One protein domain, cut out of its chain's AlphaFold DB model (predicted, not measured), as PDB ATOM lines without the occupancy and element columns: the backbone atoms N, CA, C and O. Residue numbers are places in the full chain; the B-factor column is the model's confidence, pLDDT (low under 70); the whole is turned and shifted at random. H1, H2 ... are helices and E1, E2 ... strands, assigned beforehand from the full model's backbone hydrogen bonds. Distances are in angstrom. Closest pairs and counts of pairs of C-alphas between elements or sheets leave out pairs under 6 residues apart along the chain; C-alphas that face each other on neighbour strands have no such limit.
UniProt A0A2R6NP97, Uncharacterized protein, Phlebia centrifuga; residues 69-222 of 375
ATOM      1  N   LEU A  69      45.671  -9.840  29.567       79.44
ATOM      2  CA  LEU A  69      45.053  -8.996  28.551       79.44
ATOM      3  C   LEU A  69      46.033  -7.882  28.149       79.44
ATOM      4  O   LEU A  69      46.043  -6.790  28.709       79.44
ATOM      5  N   GLY A  70      46.895  -8.184  27.184       76.62
ATOM      6  CA  GLY A  70      47.942  -7.277  26.734       76.62
ATOM      7  C   GLY A  70      48.580  -7.723  25.426       76.62
ATOM      8  O   GLY A  70      48.085  -8.623  24.745       76.62
ATOM      9  N   VAL A  71      49.675  -7.064  25.053       79.62
ATOM     10  CA  VAL A  71      50.407  -7.334  23.812       79.62
ATOM     11  C   VAL A  71      51.901  -7.418  24.086       79.62
ATOM     12  O   VAL A  71      52.492  -6.490  24.630       79.62
ATOM     13  N   ASN A  72      52.525  -8.503  23.635       78.25
ATOM     14  CA  ASN A  72      53.981  -8.593  23.570       78.25
ATOM     15  C   ASN A  72      54.487  -8.047  22.232       78.25
ATOM     16  O   ASN A  72      53.873  -8.265  21.185       78.25
ATOM     17  N   ARG A  73      55.638  -7.377  22.247       77.81
ATOM     18  CA  ARG A  73      56.333  -6.932  21.037       77.81
ATOM     19  C   ARG A  73      57.687  -7.614  20.955       77.81
ATOM     20  O   ARG A  73      58.472  -7.570  21.900       77.81
ATOM     21  N   ILE A  74      57.916  -8.273  19.825       76.06
ATOM     22  CA  ILE A  74      59.141  -9.014  19.559       76.06
ATOM     23  C   ILE A  74      59.782  -8.490  18.294       76.06
ATOM     24  O   ILE A  74      59.132  -8.368  17.249       76.06
ATOM     25  N   ARG A  75      61.087  -8.270  18.381       73.31
ATOM     26  CA  ARG A  75      61.952  -8.034  17.243       73.31
ATOM     27  C   ARG A  75      62.783  -9.279  16.968       73.31
ATOM     28  O   ARG A  75      63.380  -9.850  17.867       73.31
ATOM     29  N   SER A  76      62.842  -9.680  15.709       75.75
ATOM     30  CA  SER A  76      63.732 -10.727  15.228       75.75
ATOM     31  C   SER A  76      64.670 -10.127  14.191       75.75
ATOM     32  O   SER A  76      64.208  -9.591  13.183       75.75
ATOM     33  N   LYS A  77      65.980 -10.146  14.445       73.69
ATOM     34  CA  LYS A  77      66.986  -9.542  13.564       73.69
ATOM     35  C   LYS A  77      67.978 -10.589  13.085       73.69
ATOM     36  O   LYS A  77      68.512 -11.349  13.886       73.69
ATOM     37  N   TRP A  78      68.249 -10.610  11.782       72.19
ATOM     38  CA  TRP A  78      69.288 -11.473  11.230       72.19
ATOM     39  C   TRP A  78      70.671 -11.065  11.744       72.19
ATOM     40  O   TRP A  78      71.084  -9.915  11.574       72.19
ATOM     41  N   ALA A  79      71.387 -12.008  12.352       73.25
ATOM     42  CA  ALA A  79      72.762 -11.837  12.795       73.25
ATOM     43  C   ALA A  79      73.717 -12.517  11.802       73.25
ATOM     44  O   ALA A  79      73.782 -13.750  11.767       73.25
ATOM     45  N   PRO A  80      74.494 -11.748  11.011       69.00
ATOM     46  CA  PRO A  80      75.404 -12.313  10.014       69.00
ATOM     47  C   PRO A  80      76.457 -13.246  10.622       69.00
ATOM     48  O   PRO A  80      76.809 -14.254  10.018       69.00
ATOM     49  N   GLU A  81      76.922 -12.927  11.833       72.00
ATOM     50  CA  GLU A  81      77.968 -13.667  12.550       72.00
ATOM     51  C   GLU A  81      77.512 -15.068  12.970       72.00
ATOM     52  O   GLU A  81      78.263 -16.032  12.845       72.00
ATOM     53  N   LYS A  82      76.261 -15.181  13.434       66.75
ATOM     54  CA  LYS A  82      75.671 -16.436  13.924       66.75
ATOM     55  C   LYS A  82      74.890 -17.193  12.843       66.75
ATOM     56  O   LYS A  82      74.512 -18.337  13.064       66.75
ATOM     57  N   LYS A  83      74.669 -16.569  11.675       69.19
ATOM     58  CA  LYS A  83      73.836 -17.074  10.566       69.19
ATOM     59  C   LYS A  83      72.431 -17.508  11.015       69.19
ATOM     60  O   LYS A  83      71.908 -18.503  10.523       69.19
ATOM     61  N   CYS A  84      71.837 -16.774  11.951       63.53
ATOM     62  CA  CYS A  84      70.503 -17.045  12.483       63.53
ATOM     63  C   CYS A  84      69.781 -15.745  12.858       63.53
ATOM     64  O   CYS A  84      70.394 -14.672  12.947       63.53
ATOM     65  N   PHE A  85      68.473 -15.831  13.095       63.53
ATOM     66  CA  PHE A  85      67.698 -14.730  13.655       63.53
ATOM     67  C   PHE A  85      67.842 -14.653  15.182       63.53
ATOM     68  O   PHE A  85      67.549 -15.613  15.887       63.53
ATOM     69  N   ILE A  86      68.240 -13.490  15.702       68.19
ATOM     70  CA  ILE A  86      68.246 -13.185  17.139       68.19
ATOM     71  C   ILE A  86      66.888 -12.599  17.518       68.19
ATOM     72  O   ILE A  86      66.417 -11.661  16.872       68.19
ATOM     73  N   ILE A  87      66.261 -13.169  18.549       66.69
ATOM     74  CA  ILE A  87      64.978 -12.718  19.087       66.69
ATOM     75  C   ILE A  87      65.247 -11.807  20.283       66.69
ATOM     76  O   ILE A  87      65.767 -12.243  21.306       66.69
ATOM     77  N   GLU A  88      64.843 -10.552  20.151       65.62
ATOM     78  CA  GLU A  88      64.905  -9.531  21.188       65.62
ATOM     79  C   GLU A  88      63.458  -9.188  21.588       65.62
ATOM     80  O   GLU A  88      62.696  -8.660  20.765       65.62
ATOM     81  N   PRO A  89      63.010  -9.506  22.817       61.75
ATOM     82  CA  PRO A  89      61.836  -8.847  23.366       61.75
ATOM     83  C   PRO A  89      62.138  -7.345  23.465       61.75
ATOM     84  O   PRO A  89      63.275  -6.963  23.741       61.75
ATOM     85  N   ASP A  90      61.131  -6.483  23.284       54.84
ATOM     86  CA  ASP A  90      61.327  -5.023  23.412       54.84
ATOM     87  C   ASP A  90      61.902  -4.619  24.801       54.84
ATOM     88  O   ASP A  90      62.450  -3.527  24.946       54.84
ATOM     89  N   ASN A  91      61.868  -5.527  25.793       46.28
ATOM     90  CA  ASN A  91      62.502  -5.407  27.109       46.28
ATOM     91  C   ASN A  91      63.671  -6.414  27.286       46.28
ATOM     92  O   ASN A  91      63.493  -7.477  27.862       46.28
ATOM     93  N   GLN A  92      64.855  -6.063  26.775       41.44
ATOM     94  CA  GLN A  92      66.208  -6.450  27.241       41.44
ATOM     95  C   GLN A  92      66.536  -7.905  27.669       41.44
ATOM     96  O   GLN A  92      67.364  -8.091  28.557       41.44
ATOM     97  N   GLU A  93      66.032  -8.945  27.009       39.03
ATOM     98  CA  GLU A  93      66.626 -10.288  27.164       39.03
ATOM     99  C   GLU A  93      67.047 -10.863  25.809       39.03
ATOM    100  O   GLU A  93      66.237 -11.372  25.036       39.03
ATOM    101  N   GLU A  94      68.346 -10.735  25.515       38.19
ATOM    102  CA  GLU A  94      69.006 -11.360  24.369       38.19
ATOM    103  C   GLU A  94      68.865 -12.884  24.475       38.19
ATOM    104  O   GLU A  94      69.559 -13.535  25.255       38.19
ATOM    105  N   ASN A  95      67.966 -13.469  23.684       45.47
ATOM    106  CA  ASN A  95      67.892 -14.917  23.545       45.47
ATOM    107  C   ASN A  95      68.800 -15.373  22.400       45.47
ATOM    108  O   ASN A  95      68.812 -14.786  21.314       45.47
ATOM    109  N   GLU A  96      69.570 -16.436  22.640       42.62
ATOM    110  CA  GLU A  96      70.418 -17.063  21.628       42.62
ATOM    111  C   GLU A  96      69.569 -17.483  20.422       42.62
ATOM    112  O   GLU A  96      68.661 -18.305  20.533       42.62
ATOM    113  N   GLY A  97      69.855 -16.855  19.280       41.19
ATOM    114  CA  GLY A  97      69.070 -16.961  18.060       41.19
ATOM    115  C   GLY A  97      68.965 -18.384  17.528       41.19
ATOM    116  O   GLY A  97      69.969 -19.004  17.173       41.19
ATOM    117  N   GLY A  98      67.733 -18.867  17.434       40.09
ATOM    118  CA  GLY A  98      67.353 -20.027  16.646       40.09
ATOM    119  C   GLY A  98      66.246 -19.629  15.677       40.09
ATOM    120  O   GLY A  98      65.415 -18.775  15.991       40.09
ATOM    121  N   ASP A  99      66.225 -20.256  14.503       39.19
ATOM    122  CA  ASP A  99      65.095 -20.165  13.582       39.19
ATOM    123  C   ASP A  99      63.909 -20.912  14.207       39.19
ATOM    124  O   ASP A  99      63.769 -22.127  14.087       39.19
ATOM    125  N   GLY A 100      63.078 -20.188  14.954       45.91
ATOM    126  CA  GLY A 100      61.938 -20.766  15.648       45.91
ATOM    127  C   GLY A 100      61.076 -19.719  16.349       45.91
ATOM    128  O   GLY A 100      61.504 -18.582  16.554       45.91
ATOM    129  N   PRO A 101      59.827 -20.066  16.697       47.16
ATOM    130  CA  PRO A 101      58.999 -19.230  17.562       47.16
ATOM    131  C   PRO A 101      59.702 -18.974  18.905       47.16
ATOM    132  O   PRO A 101      60.554 -19.768  19.309       47.16
ATOM    133  N   PRO A 102      59.359 -17.873  19.599       51.84
ATOM    134  CA  PRO A 102      59.997 -17.504  20.858       51.84
ATOM    135  C   PRO A 102      60.019 -18.683  21.841       51.84
ATOM    136  O   PRO A 102      59.011 -19.357  22.048       51.84
ATOM    137  N   THR A 103      61.183 -18.920  22.444       52.44
ATOM    138  CA  THR A 103      61.450 -19.991  23.421       52.44
ATOM    139  C   THR A 103      60.867 -19.714  24.808       52.44
ATOM    140  O   THR A 103      61.091 -20.491  25.733       52.44
ATOM    141  N   TYR A 104      60.135 -18.612  24.974       56.34
ATOM    142  CA  TYR A 104      59.515 -18.229  26.234       56.34
ATOM    143  C   TYR A 104      58.005 -18.497  26.225       56.34
ATOM    144  O   TYR A 104      57.359 -18.379  25.176       56.34
ATOM    145  N   PRO A 105      57.416 -18.833  27.387       59.56
ATOM    146  CA  PRO A 105      55.979 -19.025  27.497       59.56
ATOM    147  C   PRO A 105      55.244 -17.715  27.171       59.56
ATOM    148  O   PRO A 105      55.668 -16.642  27.616       59.56
ATOM    149  N   PRO A 106      54.148 -17.761  26.396       68.12
ATOM    150  CA  PRO A 106      53.369 -16.566  26.117       68.12
ATOM    151  C   PRO A 106      52.738 -16.048  27.412       68.12
ATOM    152  O   PRO A 106      52.011 -16.768  28.086       68.12
ATOM    153  N   THR A 107      53.003 -14.787  27.747       71.88
ATOM    154  CA  THR A 107      52.391 -14.105  28.900       71.88
ATOM    155  C   THR A 107      51.105 -13.368  28.535       71.88
ATOM    156  O   THR A 107      50.256 -13.153  29.389       71.88
ATOM    157  N   HIS A 108      50.935 -13.016  27.259       83.31
ATOM    158  CA  HIS A 108      49.855 -12.167  26.763       83.31
ATOM    159  C   HIS A 108      49.023 -12.850  25.672       83.31
ATOM    160  O   HIS A 108      49.497 -13.747  24.970       83.31
ATOM    161  N   ILE A 109      47.790 -12.374  25.474       84.31
ATOM    162  CA  ILE A 109      46.825 -12.949  24.520       84.31
ATOM    163  C   ILE A 109      47.286 -12.967  23.049       84.31
ATOM    164  O   ILE A 109      46.866 -13.851  22.292       84.31
ATOM    165  N   PHE A 110      48.150 -12.038  22.633       87.38
ATOM    166  CA  PHE A 110      48.805 -12.045  21.322       87.38
ATOM    167  C   PHE A 110      50.145 -11.293  21.346       87.38
ATOM    168  O   PHE A 110      50.442 -10.501  22.244       87.38
ATOM    169  N   THR A 111      50.949 -11.531  20.314       85.12
ATOM    170  CA  THR A 111      52.281 -10.956  20.140       85.12
ATOM    171  C   THR A 111      52.425 -10.355  18.746       85.12
ATOM    172  O   THR A 111      52.111 -11.006  17.751       85.12
ATOM    173  N   VAL A 112      52.964  -9.139  18.653       86.25
ATOM    174  CA  VAL A 112      53.394  -8.543  17.382       86.25
ATOM    175  C   VAL A 112      54.851  -8.914  17.137       86.25
ATOM    176  O   VAL A 112      55.744  -8.485  17.867       86.25
ATOM    177  N   PHE A 113      55.081  -9.715  16.104       83.75
ATOM    178  CA  PHE A 113      56.393 -10.195  15.699       83.75
ATOM    179  C   PHE A 113      56.890  -9.389  14.500       83.75
ATOM    180  O   PHE A 113      56.231  -9.348  13.460       83.75
ATOM    181  N   ARG A 114      58.043  -8.732  14.633       83.25
ATOM    182  CA  ARG A 114      58.669  -7.959  13.556       83.25
ATOM    183  C   ARG A 114      59.997  -8.592  13.165       83.25
ATOM    184  O   ARG A 114      60.936  -8.569  13.956       83.25
ATOM    185  N   THR A 115      60.089  -9.080  11.937       81.94
ATOM    186  CA  THR A 115      61.299  -9.723  11.417       81.94
ATOM    187  C   THR A 115      62.053  -8.771  10.500       81.94
ATOM    188  O   THR A 115      61.459  -8.153   9.619       81.94
ATOM    189  N   PHE A 116      63.363  -8.658  10.709       80.12
ATOM    190  CA  PHE A 116      64.308  -7.887   9.905       80.12
ATOM    191  C   PHE A 116      65.199  -8.864   9.139       80.12
ATOM    192  O   PHE A 116      66.218  -9.333   9.655       80.12
ATOM    193  N   ALA A 117      64.780  -9.194   7.921       80.81
ATOM    194  CA  ALA A 117      65.511 -10.078   7.026       80.81
ATOM    195  C   ALA A 117      66.550  -9.285   6.214       80.81
ATOM    196  O   ALA A 117      66.281  -8.142   5.829       80.81
ATOM    197  N   PRO A 118      67.735  -9.857   5.946       79.38
ATOM    198  CA  PRO A 118      68.755  -9.190   5.151       79.38
ATOM    199  C   PRO A 118      68.290  -9.068   3.698       79.38
ATOM    200  O   PRO A 118      67.566  -9.926   3.188       79.38
ATOM    201  N   THR A 119      68.718  -8.009   3.020       77.75
ATOM    202  CA  THR A 119      68.554  -7.870   1.566       77.75
ATOM    203  C   THR A 119      69.920  -7.974   0.878       77.75
ATOM    204  O   THR A 119      70.944  -7.957   1.564       77.75
ATOM    205  N   PRO A 120      69.984  -8.076  -0.466       79.31
ATOM    206  CA  PRO A 120      71.260  -8.032  -1.185       79.31
ATOM    207  C   PRO A 120      72.071  -6.758  -0.907       79.31
ATOM    208  O   PRO A 120      73.289  -6.762  -1.063       79.31
ATOM    209  N   ASN A 121      71.405  -5.675  -0.491       78.81
ATOM    210  CA  ASN A 121      72.066  -4.478  -0.000       78.81
ATOM    211  C   ASN A 121      72.295  -4.605   1.523       78.81
ATOM    212  O   ASN A 121      71.315  -4.683   2.268       78.81
ATOM    213  N   PRO A 122      73.554  -4.593   1.999       76.69
ATOM    214  CA  PRO A 122      73.877  -4.777   3.416       76.69
ATOM    215  C   PRO A 122      73.312  -3.685   4.337       76.69
ATOM    216  O   PRO A 122      73.126  -3.942   5.526       76.69
ATOM    217  N   ASP A 123      72.990  -2.505   3.803       77.31
ATOM    218  CA  ASP A 123      72.432  -1.390   4.577       77.31
ATOM    219  C   ASP A 123      70.897  -1.438   4.680       77.31
ATOM    220  O   ASP A 123      70.290  -0.660   5.422       77.31
ATOM    221  N   LEU A 124      70.244  -2.343   3.941       76.50
ATOM    222  CA  LEU A 124      68.788  -2.445   3.871       76.50
ATOM    223  C   LEU A 124      68.293  -3.778   4.439       76.50
ATOM    224  O   LEU A 124      68.749  -4.860   4.066       76.50
ATOM    225  N   PHE A 125      67.271  -3.685   5.291       76.62
ATOM    226  CA  PHE A 125      66.534  -4.832   5.808       76.62
ATOM    227  C   PHE A 125      65.121  -4.858   5.232       76.62
ATOM    228  O   PHE A 125      64.430  -3.838   5.206       76.62
ATOM    229  N   SER A 126      64.673  -6.047   4.839       78.31
ATOM    230  CA  SER A 126      63.263  -6.312   4.592       78.31
ATOM    231  C   SER A 126      62.566  -6.504   5.932       78.31
ATOM    232  O   SER A 126      63.024  -7.275   6.777       78.31
ATOM    233  N   ILE A 127      61.477  -5.771   6.143       82.00
ATOM    234  CA  ILE A 127      60.749  -5.760   7.407       82.00
ATOM    235  C   ILE A 127      59.392  -6.409   7.186       82.00
ATOM    236  O   ILE A 127      58.562  -5.862   6.466       82.00
ATOM    237  N   SER A 128      59.137  -7.522   7.865       82.19
ATOM    238  CA  SER A 128      57.812  -8.136   7.913       82.19
ATOM    239  C   SER A 128      57.222  -8.037   9.318       82.19
ATOM    240  O   SER A 128      57.943  -8.037  10.319       82.19
ATOM    241  N   LYS A 129      55.897  -7.899   9.396       86.94
ATOM    242  CA  LYS A 129      55.141  -7.917  10.650       86.94
ATOM    243  C   LYS A 129      54.147  -9.068  10.605       86.94
ATOM    244  O   LYS A 129      53.401  -9.179   9.640       86.94
ATOM    245  N   LYS A 130      54.113  -9.882  11.653       89.19
ATOM    246  CA  LYS A 130      53.147 -10.967  11.852       89.19
ATOM    247  C   LYS A 130      52.523 -10.837  13.237       89.19
ATOM    248  O   LYS A 130      53.168 -10.364  14.170       89.19
ATOM    249  N   ILE A 131      51.270 -11.248  13.379       89.81
ATOM    250  CA  ILE A 131      50.554 -11.265  14.655       89.81
ATOM    251  C   ILE A 131      50.393 -12.720  15.072       89.81
ATOM    252  O   ILE A 131      49.734 -13.504  14.396       89.81
ATOM    253  N   HIS A 132      51.035 -13.085  16.173       88.81
ATOM    254  CA  HIS A 132      50.958 -14.414  16.761       88.81
ATOM    255  C   HIS A 132      49.862 -14.402  17.820       88.81
ATOM    256  O   HIS A 132      49.989 -13.730  18.842       88.81
ATOM    257  N   VAL A 133      48.777 -15.124  17.572       89.62
ATOM    258  CA  VAL A 133      47.639 -15.213  18.482       89.62
ATOM    259  C   VAL A 133      47.788 -16.455  19.355       89.62
ATOM    260  O   VAL A 133      47.875 -17.575  18.846       89.62
ATOM    261  N   TRP A 134      47.803 -16.245  20.672       86.12
ATOM    262  CA  TRP A 134      47.925 -17.306  21.676       86.12
ATOM    263  C   TRP A 134      46.593 -17.626  22.347       86.12
ATOM    264  O   TRP A 134      46.355 -18.769  22.726       86.12
ATOM    265  N   SER A 135      45.712 -16.629  22.481       89.25
ATOM    266  CA  SER A 135      44.434 -16.800  23.165       89.25
ATOM    267  C   SER A 135      43.459 -17.693  22.381       89.25
ATOM    268  O   SER A 135      43.039 -17.310  21.285       89.25
ATOM    269  N   PRO A 136      42.986 -18.813  22.964       89.06
ATOM    270  CA  PRO A 136      41.993 -19.679  22.323       89.06
ATOM    271  C   PRO A 136      40.663 -18.968  22.033       89.06
ATOM    272  O   PRO A 136      40.044 -19.205  20.997       89.06
ATOM    273  N   HIS A 137      40.236 -18.057  22.915       91.00
ATOM    274  CA  HIS A 137      39.004 -17.279  22.747       91.00
ATOM    275  C   HIS A 137      39.083 -16.322  21.547       91.00
ATOM    276  O   HIS A 137      38.124 -16.180  20.782       91.00
ATOM    277  N   LEU A 138      40.251 -15.702  21.344       90.25
ATOM    278  CA  LEU A 138      40.489 -14.842  20.188       90.25
ATOM    279  C   LEU A 138      40.587 -15.667  18.898       90.25
ATOM    280  O   LEU A 138      39.998 -15.282  17.891       90.25
ATOM    281  N   VAL A 139      41.245 -16.832  18.942       91.12
ATOM    282  CA  VAL A 139      41.292 -17.778  17.814       91.12
ATOM    283  C   VAL A 139      39.886 -18.229  17.419       91.12
ATOM    284  O   VAL A 139      39.572 -18.230  16.234       91.12
ATOM    285  N   LYS A 140      39.012 -18.541  18.385       90.75
ATOM    286  CA  LYS A 140      37.605 -18.901  18.133       90.75
ATOM    287  C   LYS A 140      36.872 -17.803  17.354       90.75
ATOM    288  O   LYS A 140      36.209 -18.106  16.369       90.75
ATOM    289  N   SER A 141      37.044 -16.542  17.750       91.19
ATOM    290  CA  SER A 141      36.435 -15.395  17.055       91.19
ATOM    291  C   SER A 141      37.026 -15.178  15.659       91.19
ATOM    292  O   SER A 141      36.299 -14.969  14.694       91.19
ATOM    293  N   ALA A 142      38.354 -15.251  15.533       90.88
ATOM    294  CA  ALA A 142      39.047 -15.105  14.254       90.88
ATOM    295  C   ALA A 142      38.658 -16.201  13.261       90.88
ATOM    296  O   ALA A 142      38.474 -15.912  12.080       90.88
ATOM    297  N   LYS A 143      38.468 -17.427  13.751       91.00
ATOM    298  CA  LYS A 143      38.010 -18.561  12.957       91.00
ATOM    299  C   LYS A 143      36.632 -18.289  12.354       91.00
ATOM    300  O   LYS A 143      36.495 -18.346  11.143       91.00
ATOM    301  N   VAL A 144      35.657 -17.859  13.159       90.56
ATOM    302  CA  VAL A 144      34.302 -17.530  12.666       90.56
ATOM    303  C   VAL A 144      34.318 -16.459  11.567       90.56
ATOM    304  O   VAL A 144      33.523 -16.524  10.636       90.56
ATOM    305  N   VAL A 145      35.214 -15.472  11.654       89.56
ATOM    306  CA  VAL A 145      35.238 -14.339  10.715       89.56
ATOM    307  C   VAL A 145      36.031 -14.632   9.435       89.56
ATOM    308  O   VAL A 145      35.672 -14.129   8.368       89.56
ATOM    309  N   ILE A 146      37.123 -15.399   9.528       88.50
ATOM    310  CA  ILE A 146      38.129 -15.518   8.456       88.50
ATOM    311  C   ILE A 146      38.187 -16.927   7.832       88.50
ATOM    312  O   ILE A 146      38.660 -17.045   6.703       88.50
ATOM    313  N   GLU A 147      37.719 -17.987   8.506       84.06
ATOM    314  CA  GLU A 147      37.929 -19.392   8.086       84.06
ATOM    315  C   GLU A 147      37.524 -19.669   6.633       84.06
ATOM    316  O   GLU A 147      38.300 -20.281   5.901       84.06
ATOM    317  N   ASP A 148      36.387 -19.139   6.184       80.00
ATOM    318  CA  ASP A 148      35.874 -19.357   4.822       80.00
ATOM    319  C   ASP A 148      36.755 -18.755   3.715       80.00
ATOM    320  O   ASP A 148      36.604 -19.083   2.536       80.00
ATOM    321  N   TYR A 149      37.659 -17.844   4.077       77.62
ATOM    322  CA  TYR A 149      38.434 -17.041   3.134       77.62
ATOM    323  C   TYR A 149      39.933 -17.331   3.179       77.62
ATOM    324  O   TYR A 149      40.647 -16.939   2.256       77.62
ATOM    325  N   MET A 150      40.437 -17.976   4.237       77.25
ATOM    326  CA  MET A 150      41.872 -18.215   4.391       77.25
ATOM    327  C   MET A 150      42.204 -19.621   4.866       77.25
ATOM    328  O   MET A 150      41.755 -20.088   5.912       77.25
ATOM    329  N   SER A 151      43.125 -20.247   4.140       78.62
ATOM    330  CA  SER A 151      43.720 -21.534   4.488       78.62
ATOM    331  C   SER A 151      44.815 -21.356   5.544       78.62
ATOM    332  O   SER A 151      46.005 -21.356   5.229       78.62
ATOM    333  N   ILE A 152      44.415 -21.167   6.804       82.19
ATOM    334  CA  ILE A 152      45.323 -20.990   7.950       82.19
ATOM    335  C   ILE A 152      45.240 -22.210   8.870       82.19
ATOM    336  O   ILE A 152      44.180 -22.804   9.065       82.19
ATOM    337  N   SER A 153      46.370 -22.581   9.477       84.56
ATOM    338  CA  SER A 153      46.392 -23.616  10.511       84.56
ATOM    339  C   SER A 153      45.848 -23.072  11.836       84.56
ATOM    340  O   SER A 153      46.590 -22.558  12.670       84.56
ATOM    341  N   TRP A 154      44.538 -23.207  12.046       85.69
ATOM    342  CA  TRP A 154      43.851 -22.785  13.278       85.69
ATOM    343  C   TRP A 154      44.257 -23.577  14.530       85.69
ATOM    344  O   TRP A 154      44.007 -23.135  15.646       85.69
ATOM    345  N   ASN A 155      44.888 -24.738  14.344       84.00
ATOM    346  CA  ASN A 155      45.381 -25.587  15.430       84.00
ATOM    347  C   ASN A 155      46.852 -25.308  15.776       84.00
ATOM    348  O   ASN A 155      47.394 -25.921  16.698       84.00
ATOM    349  N   ALA A 156      47.517 -24.424  15.024       81.19
ATOM    350  CA  ALA A 156      48.888 -24.038  15.307       81.19
ATOM    351  C   ALA A 156      48.970 -23.242  16.614       81.19
ATOM    352  O   ALA A 156      48.086 -22.456  16.953       81.19
ATOM    353  N   LYS A 157      50.071 -23.434  17.339       80.81
ATOM    354  CA  LYS A 157      50.425 -22.645  18.517       80.81
ATOM    355  C   LYS A 157      51.748 -21.930  18.223       80.81
ATOM    356  O   LYS A 157      52.781 -22.603  18.223       80.81
ATOM    357  N   PRO A 158      51.747 -20.616  17.952       82.56
ATOM    358  CA  PRO A 158      50.593 -19.714  17.837       82.56
ATOM    359  C   PRO A 158      49.885 -19.809  16.476       82.56
ATOM    360  O   PRO A 158      50.467 -20.275  15.495       82.56
ATOM    361  N   VAL A 159      48.658 -19.283  16.392       87.19
ATOM    362  CA  VAL A 159      48.025 -18.988  15.096       87.19
ATOM    363  C   VAL A 159      48.654 -17.708  14.550       87.19
ATOM    364  O   VAL A 159      48.652 -16.677  15.222       87.19
ATOM    365  N   ILE A 160      49.221 -17.770  13.346       87.19
ATOM    366  CA  ILE A 160      49.945 -16.651  12.729       87.19
ATOM    367  C   ILE A 160      49.025 -15.951  11.735       87.19
ATOM    368  O   ILE A 160      48.543 -16.571  10.789       87.19
ATOM    369  N   LEU A 161      48.814 -14.652  11.939       89.19
ATOM    370  CA  LEU A 161      47.990 -13.803  11.088       89.19
ATOM    371  C   LEU A 161      48.812 -12.641  10.526       89.19
ATOM    372  O   LEU A 161      49.620 -12.026  11.226       89.19
ATOM    373  N   ASP A 162      48.574 -12.313   9.261       88.06
ATOM    374  CA  ASP A 162      49.084 -11.089   8.649       88.06
ATOM    375  C   ASP A 162      48.228  -9.882   9.053       88.06
ATOM    376  O   ASP A 162      46.997  -9.984   9.048       88.06
ATOM    377  N   PRO A 163      48.837  -8.726   9.376       89.62
ATOM    378  CA  PRO A 163      48.085  -7.525   9.714       89.62
ATOM    379  C   PRO A 163      47.089  -7.113   8.634       89.62
ATOM    380  O   PRO A 163      45.935  -6.868   8.957       89.62
ATOM    381  N   ASP A 164      47.494  -7.106   7.365       87.62
ATOM    382  CA  ASP A 164      46.638  -6.673   6.253       87.62
ATOM    383  C   ASP A 164      45.383  -7.548   6.129       87.62
ATOM    384  O   ASP A 164      44.282  -7.040   5.914       87.62
ATOM    385  N   ASN A 165      45.521  -8.853   6.390       84.88
ATOM    386  CA  ASN A 165      44.399  -9.789   6.436       84.88
ATOM    387  C   ASN A 165      43.419  -9.421   7.557       84.88
ATOM    388  O   ASN A 165      42.211  -9.390   7.343       84.88
ATOM    389  N   ILE A 166      43.916  -9.084   8.748       90.12
ATOM    390  CA  ILE A 166      43.064  -8.645   9.861       90.12
ATOM    391  C   ILE A 166      42.397  -7.303   9.536       90.12
ATOM    392  O   ILE A 166      41.206  -7.127   9.795       90.12
ATOM    393  N   LEU A 167      43.156  -6.366   8.961       91.12
ATOM    394  CA  LEU A 167      42.685  -5.027   8.629       91.12
ATOM    395  C   LEU A 167      41.555  -5.065   7.598       91.12
ATOM    396  O   LEU A 167      40.569  -4.346   7.771       91.12
ATOM    397  N   VAL A 168      41.647  -5.933   6.584       89.62
ATOM    398  CA  VAL A 168      40.586  -6.078   5.580       89.62
ATOM    399  C   VAL A 168      39.281  -6.584   6.194       89.62
ATOM    400  O   VAL A 168      38.209  -6.114   5.829       89.62
ATOM    401  N   PHE A 169      39.357  -7.485   7.179       90.56
ATOM    402  CA  PHE A 169      38.186  -8.053   7.855       90.56
ATOM    403  C   PHE A 169      37.711  -7.245   9.071       90.56
ATOM    404  O   PHE A 169      36.752  -7.655   9.729       90.56
ATOM    405  N   LEU A 170      38.309  -6.085   9.372       91.38
ATOM    406  CA  LEU A 170      37.913  -5.249  10.514       91.38
ATOM    407  C   LEU A 170      36.400  -4.973  10.604       91.38
ATOM    408  O   LEU A 170      35.875  -5.041  11.718       91.38
ATOM    409  N   PRO A 171      35.674  -4.671   9.505       90.19
ATOM    410  CA  PRO A 171      34.225  -4.490   9.567       90.19
ATOM    411  C   PRO A 171      33.491  -5.750  10.048       90.19
ATOM    412  O   PRO A 171      32.684  -5.658  10.972       90.19
ATOM    413  N   LYS A 172      33.841  -6.928   9.509       90.88
ATOM    414  CA  LYS A 172      33.236  -8.212   9.905       90.88
ATOM    415  C   LYS A 172      33.555  -8.576  11.354       90.88
ATOM    416  O   LYS A 172      32.698  -9.079  12.069       90.88
ATOM    417  N   PHE A 173      34.761  -8.265  11.831       93.50
ATOM    418  CA  PHE A 173      35.099  -8.447  13.244       93.50
ATOM    419  C   PHE A 173      34.269  -7.566  14.178       93.50
ATOM    420  O   PHE A 173      33.864  -8.018  15.249       93.50
ATOM    421  N   LYS A 174      34.015  -6.309  13.794       93.31
ATOM    422  CA  LYS A 174      33.147  -5.413  14.568       93.31
ATOM    423  C   LYS A 174      31.718  -5.936  14.604       93.31
ATOM    424  O   LYS A 174      31.122  -5.966  15.674       93.31
ATOM    425  N   GLU A 175      31.192  -6.365  13.463       93.19
ATOM    426  CA  GLU A 175      29.867  -6.978  13.372       93.19
ATOM    427  C   GLU A 175      29.768  -8.230  14.251       93.19
ATOM    428  O   GLU A 175      28.867  -8.329  15.080       93.19
ATOM    429  N   HIS A 176      30.758  -9.122  14.182       93.44
ATOM    430  CA  HIS A 176      30.823 -10.302  15.038       93.44
ATOM    431  C   HIS A 176      30.842  -9.945  16.535       93.44
ATOM    432  O   HIS A 176      30.103 -10.534  17.319       93.44
ATOM    433  N   LEU A 177      31.617  -8.931  16.939       93.25
ATOM    434  CA  LEU A 177      31.617  -8.419  18.314       93.25
ATOM    435  C   LEU A 177      30.231  -7.887  18.732       93.25
ATOM    436  O   LEU A 177      29.815  -8.093  19.872       93.25
ATOM    437  N   HIS A 178      29.519  -7.199  17.834       92.19
ATOM    438  CA  HIS A 178      28.158  -6.726  18.094       92.19
ATOM    439  C   HIS A 178      27.174  -7.885  18.283       92.19
ATOM    440  O   HIS A 178      26.399  -7.846  19.239       92.19
ATOM    441  N   LEU A 179      27.245  -8.918  17.440       91.31
ATOM    442  CA  LEU A 179      26.416 -10.122  17.554       91.31
ATOM    443  C   LEU A 179      26.685 -10.865  18.867       91.31
ATOM    444  O   LEU A 179      25.759 -11.109  19.631       91.31
ATOM    445  N   LEU A 180      27.956 -11.099  19.213       90.56
ATOM    446  CA  LEU A 180      28.329 -11.743  20.478       90.56
ATOM    447  C   LEU A 180      27.804 -10.984  21.704       90.56
ATOM    448  O   LEU A 180      27.359 -11.595  22.671       90.56
ATOM    449  N   ARG A 181      27.838  -9.646  21.675       90.44
ATOM    450  CA  ARG A 181      27.290  -8.809  22.754       90.44
ATOM    451  C   ARG A 181      25.764  -8.855  22.826       90.44
ATOM    452  O   ARG A 181      25.226  -8.704  23.917       90.44
ATOM    453  N   ALA A 182      25.080  -9.026  21.698       87.75
ATOM    454  CA  ALA A 182      23.626  -9.157  21.653       87.75
ATOM    455  C   ALA A 182      23.157 -10.536  22.150       87.75
ATOM    456  O   ALA A 182      22.153 -10.623  22.862       87.75
ATOM    457  N   ASP A 183      23.919 -11.581  21.820       84.38
ATOM    458  CA  ASP A 183      23.654 -12.975  22.189       84.38
ATOM    459  C   ASP A 183      24.079 -13.312  23.625       84.38
ATOM    460  O   ASP A 183      23.667 -14.338  24.172       84.38
ATOM    461  N   ALA A 184      24.868 -12.447  24.270       80.19
ATOM    462  CA  ALA A 184      25.265 -12.556  25.671       80.19
ATOM    463  C   ALA A 184      24.072 -12.309  26.618       80.19
ATOM    464  O   ALA A 184      24.014 -11.306  27.328       80.19
ATOM    465  N   LYS A 185      23.091 -13.218  26.609       64.75
ATOM    466  CA  LYS A 185      21.891 -13.160  27.455       64.75
ATOM    467  C   LYS A 185      21.890 -14.093  28.660       64.75
ATOM    468  O   LYS A 185      21.002 -13.945  29.483       64.75
ATOM    469  N   ASP A 186      22.895 -14.938  28.855       56.50
ATOM    470  CA  ASP A 186      23.019 -15.747  30.074       56.50
ATOM    471  C   ASP A 186      24.491 -15.909  30.466       56.50
ATOM    472  O   ASP A 186      25.359 -15.958  29.598       56.50
ATOM    473  N   GLY A 187      24.759 -15.951  31.777       60.28
ATOM    474  CA  GLY A 187      26.068 -15.866  32.446       60.28
ATOM    475  C   GLY A 187      27.099 -16.958  32.130       60.28
ATOM    476  O   GLY A 187      27.635 -17.582  33.043       60.28
ATOM    477  N   ASN A 188      27.404 -17.180  30.853       75.88
ATOM    478  CA  ASN A 188      28.504 -18.015  30.399       75.88
ATOM    479  C   ASN A 188      29.823 -17.225  30.445       75.88
ATOM    480  O   ASN A 188      30.096 -16.396  29.573       75.88
ATOM    481  N   ASP A 189      30.649 -17.528  31.447       78.12
ATOM    482  CA  ASP A 189      31.980 -16.940  31.662       78.12
ATOM    483  C   ASP A 189      32.889 -17.038  30.415       78.12
ATOM    484  O   ASP A 189      33.624 -16.101  30.104       78.12
ATOM    485  N   ASP A 190      32.777 -18.115  29.620       81.88
ATOM    486  CA  ASP A 190      33.544 -18.287  28.372       81.88
ATOM    487  C   ASP A 190      33.189 -17.220  27.325       81.88
ATOM    488  O   ASP A 190      34.062 -16.661  26.665       81.88
ATOM    489  N   SER A 191      31.901 -16.894  27.189       84.25
ATOM    490  CA  SER A 191      31.437 -15.915  26.196       84.25
ATOM    491  C   SER A 191      31.839 -14.492  26.583       84.25
ATOM    492  O   SER A 191      32.213 -13.701  25.717       84.25
ATOM    493  N   ALA A 192      31.845 -14.184  27.884       87.25
ATOM    494  CA  ALA A 192      32.337 -12.907  28.395       87.25
ATOM    495  C   ALA A 192      33.834 -12.712  28.088       87.25
ATOM    496  O   ALA A 192      34.211 -11.670  27.550       87.25
ATOM    497  N   LYS A 193      34.663 -13.742  28.318       88.50
ATOM    498  CA  LYS A 193      36.099 -13.726  27.983       88.50
ATOM    499  C   LYS A 193      36.354 -13.558  26.489       88.50
ATOM    500  O   LYS A 193      37.224 -12.786  26.095       88.50
ATOM    501  N   VAL A 194      35.569 -14.227  25.639       90.75
ATOM    502  CA  VAL A 194      35.648 -14.050  24.177       90.75
ATOM    503  C   VAL A 194      35.397 -12.595  23.783       90.75
ATOM    504  O   VAL A 194      36.180 -12.028  23.017       90.75
ATOM    505  N   ILE A 195      34.353 -11.970  24.333       91.62
ATOM    506  CA  ILE A 195      34.020 -10.568  24.054       91.62
ATOM    507  C   ILE A 195      35.124  -9.633  24.549       91.62
ATOM    508  O   ILE A 195      35.495  -8.707  23.827       91.62
ATOM    509  N   GLU A 196      35.654  -9.859  25.750       92.12
ATOM    510  CA  GLU A 196      36.728  -9.049  26.332       92.12
ATOM    511  C   GLU A 196      38.008  -9.118  25.490       92.12
ATOM    512  O   GLU A 196      38.542  -8.084  25.076       92.12
ATOM    513  N   HIS A 197      38.455 -10.330  25.152       92.38
ATOM    514  CA  HIS A 197      39.668 -10.555  24.366       92.38
ATOM    515  C   HIS A 197      39.541  -9.979  22.953       92.38
ATOM    516  O   HIS A 197      40.467  -9.327  22.462       92.38
ATOM    517  N   LEU A 198      38.390 -10.179  22.298       93.88
ATOM    518  CA  LEU A 198      38.130  -9.625  20.971       93.88
ATOM    519  C   LEU A 198      38.039  -8.095  21.008       93.88
ATOM    520  O   LEU A 198      38.610  -7.433  20.144       93.88
ATOM    521  N   ALA A 199      37.369  -7.514  22.008       93.75
ATOM    522  CA  ALA A 199      37.269  -6.063  22.157       93.75
ATOM    523  C   ALA A 199      38.649  -5.418  22.330       93.75
ATOM    524  O   ALA A 199      38.955  -4.444  21.640       93.75
ATOM    525  N   TYR A 200      39.485  -5.987  23.203       93.69
ATOM    526  CA  TYR A 200      40.848  -5.512  23.416       93.69
ATOM    527  C   TYR A 200      41.685  -5.612  22.135       93.69
ATOM    528  O   TYR A 200      42.361  -4.657  21.754       93.69
ATOM    529  N   PHE A 201      41.603  -6.743  21.427       93.81
ATOM    530  CA  PHE A 201      42.313  -6.930  20.165       93.81
ATOM    531  C   PHE A 201      41.902  -5.895  19.110       93.81
ATOM    532  O   PHE A 201      42.760  -5.296  18.463       93.81
ATOM    533  N   LEU A 202      40.602  -5.631  18.952       93.69
ATOM    534  CA  LEU A 202      40.117  -4.655  17.973       93.69
ATOM    535  C   LEU A 202      40.500  -3.217  18.324       93.69
ATOM    536  O   LEU A 202      40.813  -2.448  17.415       93.69
ATOM    537  N   ASP A 203      40.490  -2.854  19.607       93.69
ATOM    538  CA  ASP A 203      40.975  -1.552  20.073       93.69
ATOM    539  C   ASP A 203      42.478  -1.394  19.804       93.69
ATOM    540  O   ASP A 203      42.910  -0.384  19.244       93.69
ATOM    541  N   PHE A 204      43.270  -2.432  20.096       93.19
ATOM    542  CA  PHE A 204      44.698  -2.459  19.792       93.19
ATOM    543  C   PHE A 204      44.975  -2.266  18.294       93.19
ATOM    544  O   PHE A 204      45.738  -1.374  17.926       93.19
ATOM    545  N   ILE A 205      44.343  -3.061  17.421       92.69
ATOM    546  CA  ILE A 205      44.568  -2.989  15.969       92.69
ATOM    547  C   ILE A 205      44.162  -1.619  15.420       92.69
ATOM    548  O   ILE A 205      44.879  -1.045  14.602       92.69
ATOM    549  N   GLN A 206      43.045  -1.059  15.890       91.56
ATOM    550  CA  GLN A 206      42.612   0.271  15.462       91.56
ATOM    551  C   GLN A 206      43.600   1.360  15.870       91.56
ATOM    552  O   GLN A 206      43.863   2.242  15.058       91.56
ATOM    553  N   LYS A 207      44.162   1.295  17.083       91.44
ATOM    554  CA  LYS A 207      45.167   2.256  17.562       91.44
ATOM    555  C   LYS A 207      46.500   2.109  16.831       91.44
ATOM    556  O   LYS A 207      47.050   3.106  16.373       91.44
ATOM    557  N   GLU A 208      47.001   0.884  16.682       91.19
ATOM    558  CA  GLU A 208      48.293   0.603  16.037       91.19
ATOM    559  C   GLU A 208      48.291   1.016  14.557       91.19
ATOM    560  O   GLU A 208      49.266   1.587  14.067       91.19
ATOM    561  N   TYR A 209      47.179   0.785  13.852       91.69
ATOM    562  CA  TYR A 209      47.049   1.061  12.419       91.69
ATOM    563  C   TYR A 209      46.198   2.300  12.112       91.69
ATOM    564  O   TYR A 209      45.778   2.482  10.970       91.69
ATOM    565  N   GLN A 210      45.963   3.186  13.088       92.00
ATOM    566  CA  GLN A 210      45.091   4.358  12.917       92.00
ATOM    567  C   GLN A 210      45.513   5.250  11.744       92.00
ATOM    568  O   GLN A 210      44.665   5.697  10.977       92.00
ATOM    569  N   ASN A 211      46.822   5.459  11.572       93.31
ATOM    570  CA  ASN A 211      47.364   6.303  10.509       93.31
ATOM    571  C   ASN A 211      47.156   5.642   9.145       93.31
ATOM    572  O   ASN A 211      46.670   6.283   8.220       93.31
ATOM    573  N   THR A 212      47.451   4.343   9.037       92.50
ATOM    574  CA  THR A 212      47.214   3.556   7.822       92.50
ATOM    575  C   THR A 212      45.736   3.567   7.440       92.50
ATOM    576  O   THR A 212      45.397   3.803   6.285       92.50
ATOM    577  N   LEU A 213      44.845   3.370   8.416       92.31
ATOM    578  CA  LEU A 213      43.398   3.399   8.213       92.31
ATOM    579  C   LEU A 213      42.890   4.798   7.841       92.31
ATOM    580  O   LEU A 213      41.966   4.905   7.040       92.31
ATOM    581  N   ALA A 214      43.471   5.863   8.398       93.56
ATOM    582  CA  ALA A 214      43.136   7.238   8.037       93.56
ATOM    583  C   ALA A 214      43.539   7.552   6.590       93.56
ATOM    584  O   ALA A 214      42.717   8.058   5.830       93.56
ATOM    585  N   THR A 215      44.757   7.175   6.186       94.25
ATOM    586  CA  THR A 215      45.216   7.308   4.796       94.25
ATOM    587  C   THR A 215      44.334   6.509   3.843       94.25
ATOM    588  O   THR A 215      43.905   7.045   2.826       94.25
ATOM    589  N   LEU A 216      44.011   5.256   4.187       92.69
ATOM    590  CA  LEU A 216      43.103   4.432   3.392       92.69
ATOM    591  C   LEU A 216      41.754   5.136   3.215       92.69
ATOM    592  O   LEU A 216      41.327   5.330   2.087       92.69
ATOM    593  N   ARG A 217      41.112   5.590   4.300       91.81
ATOM    594  CA  ARG A 217      39.825   6.308   4.225       91.81
ATOM    595  C   ARG A 217      39.894   7.545   3.330       91.81
ATOM    596  O   ARG A 217      39.027   7.699   2.481       91.81
ATOM    597  N   SER A 218      40.941   8.360   3.466       93.75
ATOM    598  CA  SER A 218      41.143   9.546   2.625       93.75
ATOM    599  C   SER A 218      41.261   9.191   1.139       93.75
ATOM    600  O   SER A 218      40.690   9.876   0.297       93.75
ATOM    601  N   LEU A 219      41.969   8.108   0.802       91.88
ATOM    602  CA  LEU A 219      42.081   7.638  -0.581       91.88
ATOM    603  C   LEU A 219      40.745   7.103  -1.112       91.88
ATOM    604  O   LEU A 219      40.373   7.399  -2.248       91.88
ATOM    605  N   LEU A 220      40.002   6.366  -0.282       90.19
ATOM    606  CA  LEU A 220      38.685   5.838  -0.639       90.19
ATOM    607  C   LEU A 220      37.657   6.950  -0.890       90.19
ATOM    608  O   LEU A 220      36.857   6.823  -1.816       90.19
ATOM    609  N   GLU A 221      37.704   8.046  -0.126       89.50
ATOM    610  CA  GLU A 221      36.890   9.251  -0.360       89.50
ATOM    611  C   GLU A 221      37.179   9.876  -1.736       89.50
ATOM    612  O   GLU A 221      36.258  10.312  -2.427       89.50
ATOM    613  N   GLU A 222      38.438   9.840  -2.182       90.25
ATOM    614  CA  GLU A 222      38.849  10.258  -3.530       90.25
ATOM    615  C   GLU A 222      38.641   9.184  -4.616       90.25
ATOM    616  O   GLU A 222      38.956   9.431  -5.782       90.25
TER     617      GLU A 222
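Overview. This is residues 69 to 222 of the 375 residues of an uncharacterized protein of Phlebia centrifuga (UniProt A0A2R6NP97). Picture a long, strongly twisted sheet of five strands that reaches out at one end of the domain, with a cluster of three helices, H1, H3 and H4, packed together at its other end, where E1 and E3 begin. H2 is a short helix beside E4 at that same end, and beyond H4 the last helix, H5, sticks out with residues 214 to 221 as a free arm. The printed part has 154 residues with five named strands and five named helices, in the order E1 E2 E3 E4 H1 E5 H2 H3 H4 H5; the class is mixed, helices and strands. The sheet is mixed too, in the order E2, E1, E3, E4, E5, with E1 and E3 parallel and the other neighbours antiparallel. The whole is only just compact, close to loose, with a radius of gyration of the C-alphas of 17.6 A and spans of 58 by 44 by 29 A.

Arrangement. Start with the inner strands E1, residues 69 to 79, and E3, residues 108 to 118: they are parallel at 18 degrees, and you will find N 74 and O 112 at 2.9 A. E2, residues 84 to 89, is an edge strand and forms a hairpin with E1, antiparallel at 148 degrees; look at N 77 and O 86, 2.9 A apart. E4, residues 125 to 133, forms a hairpin with E3, antiparallel at 162 degrees, with N 113 and O 130 at 2.8 A. The other edge strand, E5, residues 159 to 161, is antiparallel to E4 at 132 degrees, with N 131 and O 161 at 2.8 A. Now look at H4, residues 189 to 208: it only grazes the sheet, with residues 196 to 204, and its closest C-alpha to E1 is that of His 197, 7.0 A from that of Leu 69. H1, residues 136 to 146, also only grazes the sheet, with residues 136 to 142. Residues 190 to 198 of H4 touch H1, with the closest C-alphas, His 137 and Val 194, at 4.9 A and a steep tilt of 66 degrees, the same way. H3, residues 170 to 183, is not on the sheet; it touches H4 in a helical hairpin, closest C-alphas Leu 177 and Ile 195 at 6.6 A, a shallow tilt of 26 degrees, opposite ways. With residues 172 to 176 alone H3 touches H1, closest C-alphas Val 145 and Phe 173 at 6.4 A, a steep tilt of 61 degrees, opposite ways. The helix packing is mostly crossed, only just, with 1 of these 3 pairs at a shallow tilt. H2, residues 163 to 168, only grazes the sheet with residues 163 to 166; the C-alphas of Lys 130 and Pro 163, the closest of E4 and H2, are 6.5 A apart. H5, residues 210 to 221, is close to H4 but not clearly touching, closest C-alphas Gln 206 and Leu 213 at 7.9 A, about perpendicular at 73 degrees. In H1, H2, H3, H4 and H5 every O i to N i+4 pair is within hydrogen-bond range.

Along the chain. Find C-alpha 69 at (45.053, -8.996, 28.551); from there E1 runs 32.0 A to C-alpha 79 at (72.762, -11.837, 12.795). E2 is 16.1 A long, E3 28.9 A, E4 25.0 A and E5 6.6 A. H4 is the longest helix at 28.6 A, H3 measures 20.0 A, H1 15.0 A and H2 8.7 A. H5 runs 16.4 A to C-alpha 221 at (36.890, 9.251, -0.360).

Size, cuts and confidence. The two C-alphas farthest apart are those of Asn 121 and Asp 186, 58.6 A. The printed part has no cut; the links E2 to E3 and H1 to E5 are long, with 18 and 12 residues. The mean pLDDT of the printed part is 80.3, and it is under 70 at residue 80, residues 82 to 106 and residues 185 to 187.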